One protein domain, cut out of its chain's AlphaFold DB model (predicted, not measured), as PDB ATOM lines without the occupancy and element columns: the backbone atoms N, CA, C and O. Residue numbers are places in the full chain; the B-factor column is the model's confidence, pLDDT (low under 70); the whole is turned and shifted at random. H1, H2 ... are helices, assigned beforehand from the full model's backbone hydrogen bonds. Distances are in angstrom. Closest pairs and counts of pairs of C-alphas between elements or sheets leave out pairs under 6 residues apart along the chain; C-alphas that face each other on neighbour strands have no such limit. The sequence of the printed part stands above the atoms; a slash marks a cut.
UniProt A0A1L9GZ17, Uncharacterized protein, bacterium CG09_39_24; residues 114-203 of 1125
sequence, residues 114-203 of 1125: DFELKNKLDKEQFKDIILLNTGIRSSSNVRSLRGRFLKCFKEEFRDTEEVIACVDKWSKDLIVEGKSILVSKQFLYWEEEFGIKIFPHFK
ATOM      1  N   ASP A 114     -54.382  -9.755 -41.868       83.38
ATOM      2  CA  ASP A 114     -55.591 -10.560 -42.004       83.38
ATOM      3  C   ASP A 114     -55.394 -12.010 -41.512       83.38
ATOM      4  O   ASP A 114     -54.363 -12.646 -41.756       83.38
ATOM      5  N   PHE A 115     -56.393 -12.533 -40.796       84.19
ATOM      6  CA  PHE A 115     -56.320 -13.837 -40.133       84.19
ATOM      7  C   PHE A 115     -56.053 -14.987 -41.113       84.19
ATOM      8  O   PHE A 115     -55.289 -15.902 -40.792       84.19
ATOM      9  N   GLU A 116     -56.640 -14.937 -42.309       83.06
ATOM     10  CA  GLU A 116     -56.488 -15.979 -43.318       83.06
ATOM     11  C   GLU A 116     -55.044 -16.031 -43.826       83.06
ATOM     12  O   GLU A 116     -54.408 -17.090 -43.839       83.06
ATOM     13  N   LEU A 117     -54.479 -14.868 -44.147       81.69
ATOM     14  CA  LEU A 117     -53.098 -14.757 -44.600       81.69
ATOM     15  C   LEU A 117     -52.104 -15.088 -43.476       81.69
ATOM     16  O   LEU A 117     -51.124 -15.804 -43.692       81.69
ATOM     17  N   LYS A 118     -52.378 -14.642 -42.248       86.62
ATOM     18  CA  LYS A 118     -51.567 -14.933 -41.058       86.62
ATOM     19  C   LYS A 118     -51.439 -16.436 -40.793       86.62
ATOM     20  O   LYS A 118     -50.372 -16.887 -40.376       86.62
ATOM     21  N   ASN A 119     -52.481 -17.223 -41.078       87.25
ATOM     22  CA  ASN A 119     -52.448 -18.683 -40.949       87.25
ATOM     23  C   ASN A 119     -51.573 -19.365 -42.009       87.25
ATOM     24  O   ASN A 119     -51.011 -20.428 -41.724       87.25
ATOM     25  N   LYS A 120     -51.412 -18.745 -43.184       88.38
ATOM     26  CA  LYS A 120     -50.562 -19.233 -44.283       88.38
ATOM     27  C   LYS A 120     -49.083 -18.840 -44.099       88.38
ATOM     28  O   LYS A 120     -48.192 -19.502 -44.636       88.38
ATOM     29  N   LEU A 121     -48.800 -17.797 -43.313       87.75
ATOM     30  CA  LEU A 121     -47.454 -17.259 -43.093       87.75
ATOM     31  C   LEU A 121     -46.696 -17.930 -41.930       87.75
ATOM     32  O   LEU A 121     -47.240 -18.256 -40.875       87.75
ATOM     33  N   ASP A 122     -45.388 -18.082 -42.108       88.31
ATOM     34  CA  ASP A 122     -44.410 -18.321 -41.055       88.31
ATOM     35  C   ASP A 122     -44.030 -16.976 -40.420       88.31
ATOM     36  O   ASP A 122     -43.442 -16.101 -41.064       88.31
ATOM     37  N   LYS A 123     -44.380 -16.814 -39.139       84.19
ATOM     38  CA  LYS A 123     -44.188 -15.571 -38.383       84.19
ATOM     39  C   LYS A 123     -42.739 -15.079 -38.420       84.19
ATOM     40  O   LYS A 123     -42.512 -13.890 -38.621       84.19
ATOM     41  N   GLU A 124     -41.757 -15.956 -38.231       77.94
ATOM     42  CA  GLU A 124     -40.352 -15.544 -38.125       77.94
ATOM     43  C   GLU A 124     -39.749 -15.233 -39.501       77.94
ATOM     44  O   GLU A 124     -39.044 -14.234 -39.651       77.94
ATOM     45  N   GLN A 125     -40.086 -16.010 -40.537       80.81
ATOM     46  CA  GLN A 125     -39.669 -15.715 -41.914       80.81
ATOM     47  C   GLN A 125     -40.308 -14.425 -42.440       80.81
ATOM     48  O   GLN A 125     -39.675 -13.676 -43.183       80.81
ATOM     49  N   PHE A 126     -41.556 -14.145 -42.060       78.62
ATOM     50  CA  PHE A 126     -42.258 -12.920 -42.427       78.62
ATOM     51  C   PHE A 126     -41.639 -11.674 -41.786       78.62
ATOM     52  O   PHE A 126     -41.393 -10.682 -42.482       78.62
ATOM     53  N   LYS A 127     -41.313 -11.732 -40.486       73.44
ATOM     54  CA  LYS A 127     -40.600 -10.650 -39.784       73.44
ATOM     55  C   LYS A 127     -39.322 -10.251 -40.523       73.44
ATOM     56  O   LYS A 127     -39.043  -9.065 -40.684       73.44
ATOM     57  N   ASP A 128     -38.587 -11.233 -41.040       68.00
ATOM     58  CA  ASP A 128     -37.328 -11.030 -41.761       68.00
ATOM     59  C   ASP A 128     -37.484 -10.274 -43.103       68.00
ATOM     60  O   ASP A 128     -36.504  -9.713 -43.615       68.00
ATOM     61  N   ILE A 129     -38.700 -10.248 -43.663       68.38
ATOM     62  CA  ILE A 129     -39.055  -9.613 -44.942       68.38
ATOM     63  C   ILE A 129     -39.715  -8.245 -44.770       68.38
ATOM     64  O   ILE A 129     -39.386  -7.320 -45.510       68.38
ATOM     65  N   ILE A 130     -40.621  -8.089 -43.809       63.19
ATOM     66  CA  ILE A 130     -41.301  -6.806 -43.580       63.19
ATOM     67  C   ILE A 130     -40.358  -5.776 -42.955       63.19
ATOM     68  O   ILE A 130     -40.414  -4.591 -43.277       63.19
ATOM     69  N   LEU A 131     -39.406  -6.228 -42.137       56.78
ATOM     70  CA  LEU A 131     -38.397  -5.385 -41.502       56.78
ATOM     71  C   LEU A 131     -37.178  -5.088 -42.398       56.78
ATOM     72  O   LEU A 131     -36.044  -4.982 -41.908       56.78
ATOM     73  N   LEU A 132     -37.365  -4.959 -43.714       51.09
ATOM     74  CA  LEU A 132     -36.309  -4.556 -44.650       51.09
ATOM     75  C   LEU A 132     -35.935  -3.072 -44.461       51.09
ATOM     76  O   LEU A 132     -36.142  -2.238 -45.330       51.09
ATOM     77  N   ASN A 133     -35.292  -2.746 -43.340       43.81
ATOM     78  CA  ASN A 133     -34.663  -1.439 -43.115       43.81
ATOM     79  C   ASN A 133     -33.421  -1.238 -44.013       43.81
ATOM     80  O   ASN A 133     -32.885  -0.148 -44.168       43.81
ATOM     81  N   THR A 134     -32.961  -2.307 -44.668       46.28
ATOM     82  CA  THR A 134     -32.103  -2.196 -45.846       46.28
ATOM     83  C   THR A 134     -32.997  -2.378 -47.057       46.28
ATOM     84  O   THR A 134     -33.425  -3.511 -47.298       46.28
ATOM     85  N   GLY A 135     -33.267  -1.308 -47.809       50.31
ATOM     86  CA  GLY A 135     -33.966  -1.415 -49.090       50.31
ATOM     87  C   GLY A 135     -33.440  -2.602 -49.896       50.31
ATOM     88  O   GLY A 135     -32.245  -2.929 -49.822       50.31
ATOM     89  N   ILE A 136     -34.341  -3.296 -50.596       51.84
ATOM     90  CA  ILE A 136     -33.988  -4.397 -51.501       51.84
ATOM     91  C   ILE A 136     -32.765  -3.932 -52.295       51.84
ATOM     92  O   ILE A 136     -32.816  -2.892 -52.935       51.84
ATOM     93  N   ARG A 137     -31.617  -4.619 -52.182       48.78
ATOM     94  CA  ARG A 137     -30.391  -4.132 -52.838       48.78
ATOM     95  C   ARG A 137     -30.678  -3.980 -54.328       48.78
ATOM     96  O   ARG A 137     -31.261  -4.900 -54.902       48.78
ATOM     97  N   SER A 138     -30.198  -2.906 -54.951       44.34
ATOM     98  CA  SER A 138     -30.356  -2.630 -56.389       44.34
ATOM     99  C   SER A 138     -29.892  -3.770 -57.309       44.34
ATOM    100  O   SER A 138     -30.262  -3.813 -58.473       44.34
ATOM    101  N   SER A 139     -29.113  -4.724 -56.788       44.16
ATOM    102  CA  SER A 139     -28.659  -5.935 -57.476       44.16
ATOM    103  C   SER A 139     -29.577  -7.164 -57.323       44.16
ATOM    104  O   SER A 139     -29.202  -8.253 -57.755       44.16
ATOM    105  N   SER A 140     -30.711  -7.060 -56.626       54.78
ATOM    106  CA  SER A 140     -31.617  -8.191 -56.375       54.78
ATOM    107  C   SER A 140     -32.534  -8.383 -57.583       54.78
ATOM    108  O   SER A 140     -33.312  -7.494 -57.904       54.78
ATOM    109  N   ASN A 141     -32.457  -9.530 -58.262       66.06
ATOM    110  CA  ASN A 141     -33.386  -9.840 -59.352       66.06
ATOM    111  C   ASN A 141     -34.730 -10.369 -58.811       66.06
ATOM    112  O   ASN A 141     -34.792 -10.905 -57.702       66.06
ATOM    113  N   VAL A 142     -35.789 -10.270 -59.626       71.50
ATOM    114  CA  VAL A 142     -37.157 -10.741 -59.309       71.50
ATOM    115  C   VAL A 142     -37.149 -12.167 -58.762       71.50
ATOM    116  O   VAL A 142     -37.789 -12.459 -57.758       71.50
ATOM    117  N   ARG A 143     -36.331 -13.052 -59.344       73.56
ATOM    118  CA  ARG A 143     -36.211 -14.454 -58.920       73.56
ATOM    119  C   ARG A 143     -35.712 -14.612 -57.478       73.56
ATOM    120  O   ARG A 143     -36.203 -15.474 -56.753       73.56
ATOM    121  N   SER A 144     -34.739 -13.804 -57.057       70.25
ATOM    122  CA  SER A 144     -34.235 -13.806 -55.679       70.25
ATOM    123  C   SER A 144     -35.266 -13.259 -54.694       70.25
ATOM    124  O   SER A 144     -35.278 -13.702 -53.545       70.25
ATOM    125  N   LEU A 145     -36.079 -12.288 -55.116       73.31
ATOM    126  CA  LEU A 145     -37.139 -11.706 -54.296       73.31
ATOM    127  C   LEU A 145     -38.295 -12.695 -54.116       73.31
ATOM    128  O   LEU A 145     -38.666 -13.009 -52.989       73.31
ATOM    129  N   ARG A 146     -38.732 -13.305 -55.220       80.69
ATOM    130  CA  ARG A 146     -39.722 -14.385 -55.266       80.69
ATOM    131  C   ARG A 146     -39.362 -15.527 -54.326       80.69
ATOM    132  O   ARG A 146     -40.153 -15.934 -53.485       80.69
ATOM    133  N   GLY A 147     -38.119 -16.009 -54.409       81.19
ATOM    134  CA  GLY A 147     -37.627 -17.071 -53.532       81.19
ATOM    135  C   GLY A 147     -37.534 -16.678 -52.053       81.19
ATOM    136  O   GLY A 147     -37.459 -17.562 -51.203       81.19
ATOM    137  N   ARG A 148     -37.513 -15.379 -51.728       76.19
ATOM    138  CA  ARG A 148     -37.613 -14.891 -50.348       76.19
ATOM    139  C   ARG A 148     -39.068 -14.859 -49.889       76.19
ATOM    140  O   ARG A 148     -39.347 -15.459 -48.862       76.19
ATOM    141  N   PHE A 149     -39.977 -14.258 -50.653       83.06
ATOM    142  CA  PHE A 149     -41.400 -14.213 -50.297       83.06
ATOM    143  C   PHE A 149     -42.024 -15.600 -50.153       83.06
ATOM    144  O   PHE A 149     -42.719 -15.841 -49.176       83.06
ATOM    145  N   LEU A 150     -41.681 -16.552 -51.028       84.69
ATOM    146  CA  LEU A 150     -42.120 -17.947 -50.881       84.69
ATOM    147  C   LEU A 150     -41.716 -18.557 -49.530       84.69
ATOM    148  O   LEU A 150     -42.444 -19.370 -48.974       84.69
ATOM    149  N   LYS A 151     -40.569 -18.163 -48.966       85.19
ATOM    150  CA  LYS A 151     -40.139 -18.665 -47.653       85.19
ATOM    151  C   LYS A 151     -40.945 -18.091 -46.495       85.19
ATOM    152  O   LYS A 151     -40.939 -18.723 -45.444       85.19
ATOM    153  N   CYS A 152     -41.624 -16.957 -46.678       85.44
ATOM    154  CA  CYS A 152     -42.535 -16.412 -45.672       85.44
ATOM    155  C   CYS A 152     -43.781 -17.254 -45.483       85.44
ATOM    156  O   CYS A 152     -44.429 -17.095 -44.461       85.44
ATOM    157  N   PHE A 153     -44.124 -18.124 -46.427       88.38
ATOM    158  CA  PHE A 153     -45.235 -19.048 -46.272       88.38
ATOM    159  C   PHE A 153     -44.762 -20.341 -45.599       88.38
ATOM    160  O   PHE A 153     -43.622 -20.793 -45.816       88.38
ATOM    161  N   LYS A 154     -45.635 -20.935 -44.773       90.00
ATOM    162  CA  LYS A 154     -45.387 -22.260 -44.183       90.00
ATOM    163  C   LYS A 154     -45.243 -23.289 -45.297       90.00
ATOM    164  O   LYS A 154     -45.784 -23.114 -46.385       90.00
ATOM    165  N   GLU A 155     -44.479 -24.343 -45.026       89.81
ATOM    166  CA  GLU A 155     -44.050 -25.308 -46.043       89.81
ATOM    167  C   GLU A 155     -45.221 -25.913 -46.832       89.81
ATOM    168  O   GLU A 155     -45.144 -25.971 -48.055       89.81
ATOM    169  N   GLU A 156     -46.330 -26.223 -46.159       89.12
ATOM    170  CA  GLU A 156     -47.569 -26.742 -46.760       89.12
ATOM    171  C   GLU A 156     -48.266 -25.800 -47.761       89.12
ATOM    172  O   GLU A 156     -49.028 -26.272 -48.601       89.12
ATOM    173  N   PHE A 157     -47.994 -24.490 -47.724       89.62
ATOM    174  CA  PHE A 157     -48.634 -23.503 -48.604       89.62
ATOM    175  C   PHE A 157     -47.734 -23.007 -49.740       89.62
ATOM    176  O   PHE A 157     -48.198 -22.272 -50.604       89.62
ATOM    177  N   ARG A 158     -46.442 -23.363 -49.763       89.31
ATOM    178  CA  ARG A 158     -45.476 -22.755 -50.704       89.31
ATOM    179  C   ARG A 158     -45.764 -23.053 -52.172       89.31
ATOM    180  O   ARG A 158     -45.402 -22.244 -53.023       89.31
ATOM    181  N   ASP A 159     -46.389 -24.192 -52.442       87.19
ATOM    182  CA  ASP A 159     -46.627 -24.690 -53.796       87.19
ATOM    183  C   ASP A 159     -48.089 -24.524 -54.248       87.19
ATOM    184  O   ASP A 159     -48.465 -25.023 -55.308       87.19
ATOM    185  N   THR A 160     -48.930 -23.824 -53.475       89.38
ATOM    186  CA  THR A 160     -50.312 -23.553 -53.892       89.38
ATOM    187  C   THR A 160     -50.345 -22.471 -54.970       89.38
ATOM    188  O   THR A 160     -49.586 -21.499 -54.922       89.38
ATOM    189  N   GLU A 161     -51.242 -22.614 -55.952       86.75
ATOM    190  CA  GLU A 161     -51.383 -21.635 -57.043       86.75
ATOM    191  C   GLU A 161     -51.666 -20.223 -56.517       86.75
ATOM    192  O   GLU A 161     -51.094 -19.255 -57.018       86.75
ATOM    193  N   GLU A 162     -52.476 -20.116 -55.461       86.88
ATOM    194  CA  GLU A 162     -52.804 -18.857 -54.789       86.88
ATOM    195  C   GLU A 162     -51.547 -18.150 -54.251       86.88
ATOM    196  O   GLU A 162     -51.315 -16.975 -54.537       86.88
ATOM    197  N   VAL A 163     -50.687 -18.872 -53.520       85.88
ATOM    198  CA  VAL A 163     -49.451 -18.316 -52.946       85.88
ATOM    199  C   VAL A 163     -48.440 -17.990 -54.035       85.88
ATOM    200  O   VAL A 163     -47.801 -16.941 -53.981       85.88
ATOM    201  N   ILE A 164     -48.304 -18.848 -55.047       86.56
ATOM    202  CA  ILE A 164     -47.404 -18.599 -56.177       86.56
ATOM    203  C   ILE A 164     -47.814 -17.323 -56.917       86.56
ATOM    204  O   ILE A 164     -46.963 -16.458 -57.136       86.56
ATOM    205  N   ALA A 165     -49.101 -17.175 -57.249       85.81
ATOM    206  CA  ALA A 165     -49.629 -15.990 -57.919       85.81
ATOM    207  C   ALA A 165     -49.436 -14.726 -57.067       85.81
ATOM    208  O   ALA A 165     -48.985 -13.698 -57.579       85.81
ATOM    209  N   CYS A 166     -49.699 -14.824 -55.763       82.94
ATOM    210  CA  CYS A 166     -49.519 -13.740 -54.802       82.94
ATOM    211  C   CYS A 166     -48.048 -13.301 -54.697       82.94
ATOM    212  O   CYS A 166     -47.722 -12.124 -54.856       82.94
ATOM    213  N   VAL A 167     -47.119 -14.250 -54.550       83.88
ATOM    214  CA  VAL A 167     -45.680 -13.965 -54.499       83.88
ATOM    215  C   VAL A 167     -45.163 -13.406 -55.829       83.88
ATOM    216  O   VAL A 167     -44.293 -12.528 -55.832       83.88
ATOM    217  N   ASP A 168     -45.666 -13.896 -56.961       82.50
ATOM    218  CA  ASP A 168     -45.303 -13.383 -58.282       82.50
ATOM    219  C   ASP A 168     -45.804 -11.951 -58.497       82.50
ATOM    220  O   ASP A 168     -45.057 -11.141 -59.055       82.50
ATOM    221  N   LYS A 169     -46.997 -11.613 -57.989       83.31
ATOM    222  CA  LYS A 169     -47.504 -10.235 -57.919       83.31
ATOM    223  C   LYS A 169     -46.576  -9.367 -57.057       83.31
ATOM    224  O   LYS A 169     -45.953  -8.451 -57.589       83.31
ATOM    225  N   TRP A 170     -46.349  -9.734 -55.791       81.19
ATOM    226  CA  TRP A 170     -45.482  -8.978 -54.867       81.19
ATOM    227  C   TRP A 170     -44.071  -8.750 -55.417       81.19
ATOM    228  O   TRP A 170     -43.481  -7.680 -55.261       81.19
ATOM    229  N   SER A 171     -43.503  -9.760 -56.078       77.00
ATOM    230  CA  SER A 171     -42.146  -9.683 -56.629       77.00
ATOM    231  C   SER A 171     -42.037  -8.743 -57.827       77.00
ATOM    232  O   SER A 171     -40.975  -8.149 -58.021       77.00
ATOM    233  N   LYS A 172     -43.096  -8.644 -58.640       77.19
ATOM    234  CA  LYS A 172     -43.173  -7.729 -59.784       77.19
ATOM    235  C   LYS A 172     -43.436  -6.305 -59.316       77.19
ATOM    236  O   LYS A 172     -42.707  -5.407 -59.724       77.19
ATOM    237  N   ASP A 173     -44.392  -6.125 -58.411       73.31
ATOM    238  CA  ASP A 173     -44.787  -4.805 -57.921       73.31
ATOM    239  C   ASP A 173     -43.639  -4.103 -57.186       73.31
ATOM    240  O   ASP A 173     -43.480  -2.894 -57.304       73.31
ATOM    241  N   LEU A 174     -42.777  -4.855 -56.486       70.38
ATOM    242  CA  LEU A 174     -41.639  -4.302 -55.740       70.38
ATOM    243  C   LEU A 174     -40.363  -4.058 -56.578       70.38
ATOM    244  O   LEU A 174     -39.349  -3.594 -56.037       70.38
ATOM    245  N   ILE A 175     -40.381  -4.342 -57.887       67.94
ATOM    246  CA  ILE A 175     -39.261  -4.110 -58.817       67.94
ATOM    247  C   ILE A 175     -39.762  -3.308 -60.025       67.94
ATOM    248  O   ILE A 175     -40.343  -3.857 -60.956       67.94
ATOM    249  N   VAL A 176     -39.460  -2.008 -60.055       58.94
ATOM    250  CA  VAL A 176     -39.826  -1.108 -61.164       58.94
ATOM    251  C   VAL A 176     -38.603  -0.897 -62.062       58.94
ATOM    252  O   VAL A 176     -37.535  -0.521 -61.581       58.94
ATOM    253  N   GLU A 177     -38.728  -1.175 -63.365       53.94
ATOM    254  CA  GLU A 177     -37.681  -0.933 -64.387       53.94
ATOM    255  C   GLU A 177     -36.308  -1.578 -64.087       53.94
ATOM    256  O   GLU A 177     -35.245  -1.044 -64.410       53.94
ATOM    257  N   GLY A 178     -36.296  -2.742 -63.431       52.62
ATOM    258  CA  GLY A 178     -35.053  -3.448 -63.096       52.62
ATOM    259  C   GLY A 178     -34.222  -2.787 -61.989       52.62
ATOM    260  O   GLY A 178     -33.092  -3.216 -61.741       52.62
ATOM    261  N   LYS A 179     -34.770  -1.783 -61.293       49.97
ATOM    262  CA  LYS A 179     -34.190  -1.182 -60.087       49.97
ATOM    263  C   LYS A 179     -35.112  -1.449 -58.893       49.97
ATOM    264  O   LYS A 179     -36.333  -1.430 -59.001       49.97
ATOM    265  N   SER A 180     -34.519  -1.732 -57.737       52.94
ATOM    266  CA  SER A 180     -35.270  -1.880 -56.487       52.94
ATOM    267  C   SER A 180     -36.011  -0.586 -56.151       52.94
ATOM    268  O   SER A 180     -35.417   0.493 -56.225       52.94
ATOM    269  N   ILE A 181     -37.263  -0.695 -55.717       53.31
ATOM    270  CA  ILE A 181     -38.038   0.438 -55.216       53.31
ATOM    271  C   ILE A 181     -37.324   1.119 -54.022       53.31
ATOM    272  O   ILE A 181     -36.738   0.453 -53.167       53.31
ATOM    273  N   LEU A 182     -37.358   2.460 -53.972       54.47
ATOM    274  CA  LEU A 182     -36.932   3.272 -52.818       54.47
ATOM    275  C   LEU A 182     -37.673   2.821 -51.547       54.47
ATOM    276  O   LEU A 182     -38.885   2.636 -51.583       54.47
ATOM    277  N   VAL A 183     -36.971   2.714 -50.414       56.38
ATOM    278  CA  VAL A 183     -37.513   2.266 -49.107       56.38
ATOM    279  C   VAL A 183     -38.868   2.913 -48.759       56.38
ATOM    280  O   VAL A 183     -39.767   2.247 -48.255       56.38
ATOM    281  N   SER A 184     -39.058   4.188 -49.107       57.25
ATOM    282  CA  SER A 184     -40.300   4.941 -48.898       57.25
ATOM    283  C   SER A 184     -41.523   4.384 -49.642       57.25
ATOM    284  O   SER A 184     -42.608   4.344 -49.067       57.25
ATOM    285  N   LYS A 185     -41.359   3.914 -50.882       62.09
ATOM    286  CA  LYS A 185     -42.428   3.312 -51.700       62.09
ATOM    287  C   LYS A 185     -42.732   1.866 -51.292       62.09
ATOM    288  O   LYS A 185     -43.863   1.424 -51.426       62.09
ATOM    289  N   GLN A 186     -41.747   1.149 -50.751       63.81
ATOM    290  CA  GLN A 186     -41.962  -0.193 -50.206       63.81
ATOM    291  C   GLN A 186     -42.890  -0.157 -48.980       63.81
ATOM    292  O   GLN A 186     -43.740  -1.025 -48.832       63.81
ATOM    293  N   PHE A 187     -42.750   0.846 -48.109       65.38
ATOM    294  CA  PHE A 187     -43.639   0.995 -46.956       65.38
ATOM    295  C   PHE A 187     -45.073   1.362 -47.341       65.38
ATOM    296  O   PHE A 187     -45.992   0.819 -46.743       65.38
ATOM    297  N   LEU A 188     -45.252   2.215 -48.355       68.31
ATOM    298  CA  LEU A 188     -46.579   2.506 -48.911       68.31
ATOM    299  C   LEU A 188     -47.228   1.237 -49.477       68.31
ATOM    300  O   LEU A 188     -48.380   0.967 -49.180       68.31
ATOM    301  N   TYR A 189     -46.458   0.404 -50.182       70.94
ATOM    302  CA  TYR A 189     -46.947  -0.881 -50.684       70.94
ATOM    303  C   TYR A 189     -47.403  -1.830 -49.563       70.94
ATOM    304  O   TYR A 189     -48.445  -2.466 -49.674       70.94
ATOM    305  N   TRP A 190     -46.648  -1.923 -48.461       71.44
ATOM    306  CA  TRP A 190     -47.058  -2.733 -47.306       71.44
ATOM    307  C   TRP A 190     -48.332  -2.198 -46.639       71.44
ATOM    308  O   TRP A 190     -49.157  -2.982 -46.171       71.44
ATOM    309  N   GLU A 191     -48.490  -0.876 -46.586       71.44
ATOM    310  CA  GLU A 191     -49.690  -0.230 -46.057       71.44
ATOM    311  C   GLU A 191     -50.908  -0.483 -46.957       71.44
ATOM    312  O   GLU A 191     -51.967  -0.840 -46.447       71.44
ATOM    313  N   GLU A 192     -50.744  -0.390 -48.278       73.00
ATOM    314  CA  GLU A 192     -51.799  -0.625 -49.273       73.00
ATOM    315  C   GLU A 192     -52.231  -2.098 -49.350       73.00
ATOM    316  O   GLU A 192     -53.424  -2.384 -49.316       73.00
ATOM    317  N   GLU A 193     -51.290  -3.045 -49.422       71.31
ATOM    318  CA  GLU A 193     -51.619  -4.465 -49.643       71.31
ATOM    319  C   GLU A 193     -51.975  -5.224 -48.358       71.31
ATOM    320  O   GLU A 193     -52.660  -6.242 -48.419       71.31
ATOM    321  N   PHE A 194     -51.517  -4.763 -47.191       65.31
ATOM    322  CA  PHE A 194     -51.692  -5.496 -45.929       65.31
ATOM    323  C   PHE A 194     -52.340  -4.656 -44.826       65.31
ATOM    324  O   PHE A 194     -52.469  -5.136 -43.701       65.31
ATOM    325  N   GLY A 195     -52.711  -3.399 -45.100       62.09
ATOM    326  CA  GLY A 195     -53.257  -2.487 -44.089       62.09
ATOM    327  C   GLY A 195     -52.252  -2.111 -42.995       62.09
ATOM    328  O   GLY A 195     -52.641  -1.641 -41.923       62.09
ATOM    329  N   ILE A 196     -50.955  -2.343 -43.225       63.94
ATOM    330  CA  ILE A 196     -49.914  -2.166 -42.212       63.94
ATOM    331  C   ILE A 196     -49.506  -0.691 -42.154       63.94
ATOM    332  O   ILE A 196     -48.686  -0.228 -42.945       63.94
ATOM    333  N   LYS A 197     -49.991   0.039 -41.147       61.62
ATOM    334  CA  LYS A 197     -49.482   1.386 -40.838       61.62
ATOM    335  C   LYS A 197     -48.103   1.287 -40.185       61.62
ATOM    336  O   LYS A 197     -47.979   1.096 -38.975       61.62
ATOM    337  N   ILE A 198     -47.044   1.406 -40.983       57.91
ATOM    338  CA  ILE A 198     -45.664   1.347 -40.482       57.91
ATOM    339  C   ILE A 198     -45.337   2.670 -39.777       57.91
ATOM    340  O   ILE A 198     -45.348   3.735 -40.389       57.91
ATOM    341  N   PHE A 199     -45.072   2.591 -38.467       53.22
ATOM    342  CA  PHE A 199     -44.933   3.742 -37.567       53.22
ATOM    343  C   PHE A 199     -43.986   4.842 -38.113       53.22
ATOM    344  O   PHE A 199     -42.809   4.559 -38.358       53.22
ATOM    345  N   PRO A 200     -44.440   6.114 -38.205       43.97
ATOM    346  CA  PRO A 200     -43.633   7.261 -38.648       43.97
ATOM    347  C   PRO A 200     -42.352   7.495 -37.835       43.97
ATOM    348  O   PRO A 200     -41.376   8.022 -38.356       43.97
ATOM    349  N   HIS A 201     -42.301   7.041 -36.577       45.06
ATOM    350  CA  HIS A 201     -41.117   7.171 -35.717       45.06
ATOM    351  C   HIS A 201     -39.865   6.441 -36.234       45.06
ATOM    352  O   HIS A 201     -38.770   6.731 -35.764       45.06
ATOM    353  N   PHE A 202     -39.991   5.543 -37.216       49.88
ATOM    354  CA  PHE A 202     -38.840   4.915 -37.876       49.88
ATOM    355  C   PHE A 202     -38.383   5.635 -39.155       49.88
ATOM    356  O   PHE A 202     -37.323   5.293 -39.677       49.88
ATOM    357  N   LYS A 203     -39.163   6.597 -39.673       44.09
ATOM    358  CA  LYS A 203     -38.887   7.283 -40.946       44.09
ATOM    359  C   LYS A 203     -37.959   8.495 -40.803       44.09
ATOM    360  O   LYS A 203     -37.134   8.680 -41.689       44.09
TER     361      LYS A 203
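AT A GLANCE: This is residues 114 to 203 of the 1125 residues of an uncharacterized protein of bacterium CG09_39_24 (UniProt A0A1L9GZ17). Look for a loosely joined cluster of helices in which H3 sits between H2 and H4 and touches both, H2 and H3 folding back on each other as a hairpin. H5 lies beside this trio, near H4 and close to Ile 130 of H2 without clearly touching, while H1 is set off from the rest and meets H2 only through their link. The printed part has 90 residues with five named helices, H1 to H5 in order, and no named strand; the class is all helix. The whole is compact, with a radius of gyration of the C-alphas of 12.9 A and spans of 34 by 29 by 20 A.

IN THESE COORDINATES: Find C-alpha 115 at (-56.320, -13.837, -40.133), where H1 begins and runs to residue 120. H2 follows as residues 123 to 130. H3 takes residues 142 to 152, 15.7 A long. From C-alpha 161 at (-51.383, -21.635, -57.043), H4 runs 18.1 A to residue 173. H5, residues 183 to 194 and 16.5 A long, ends at (-51.692, -5.496, -45.929).

HOW THE PARTS SIT: H2 and H3 touch, closest at the C-alphas of Phe 126 and Cys 152, 4.8 A apart; this hairpin runs opposite ways at a shallow tilt of 33 degrees, only just short of steep. H3 touches H4, closest at C-alphas 146 and 171, 5.5 A apart, at a steep tilt of 49 degrees. Every O i to N i+4 pair is within hydrogen-bond range in H1, H4 and H5, against 3 of 4 in H2 and 6 of 7 in H3.

THE WHOLE: The printed part has no cut, and the link from H2 to H3 is long. The model's pLDDT is under 70 in residues 128 to 141, 175 to 188 and 194 to 203.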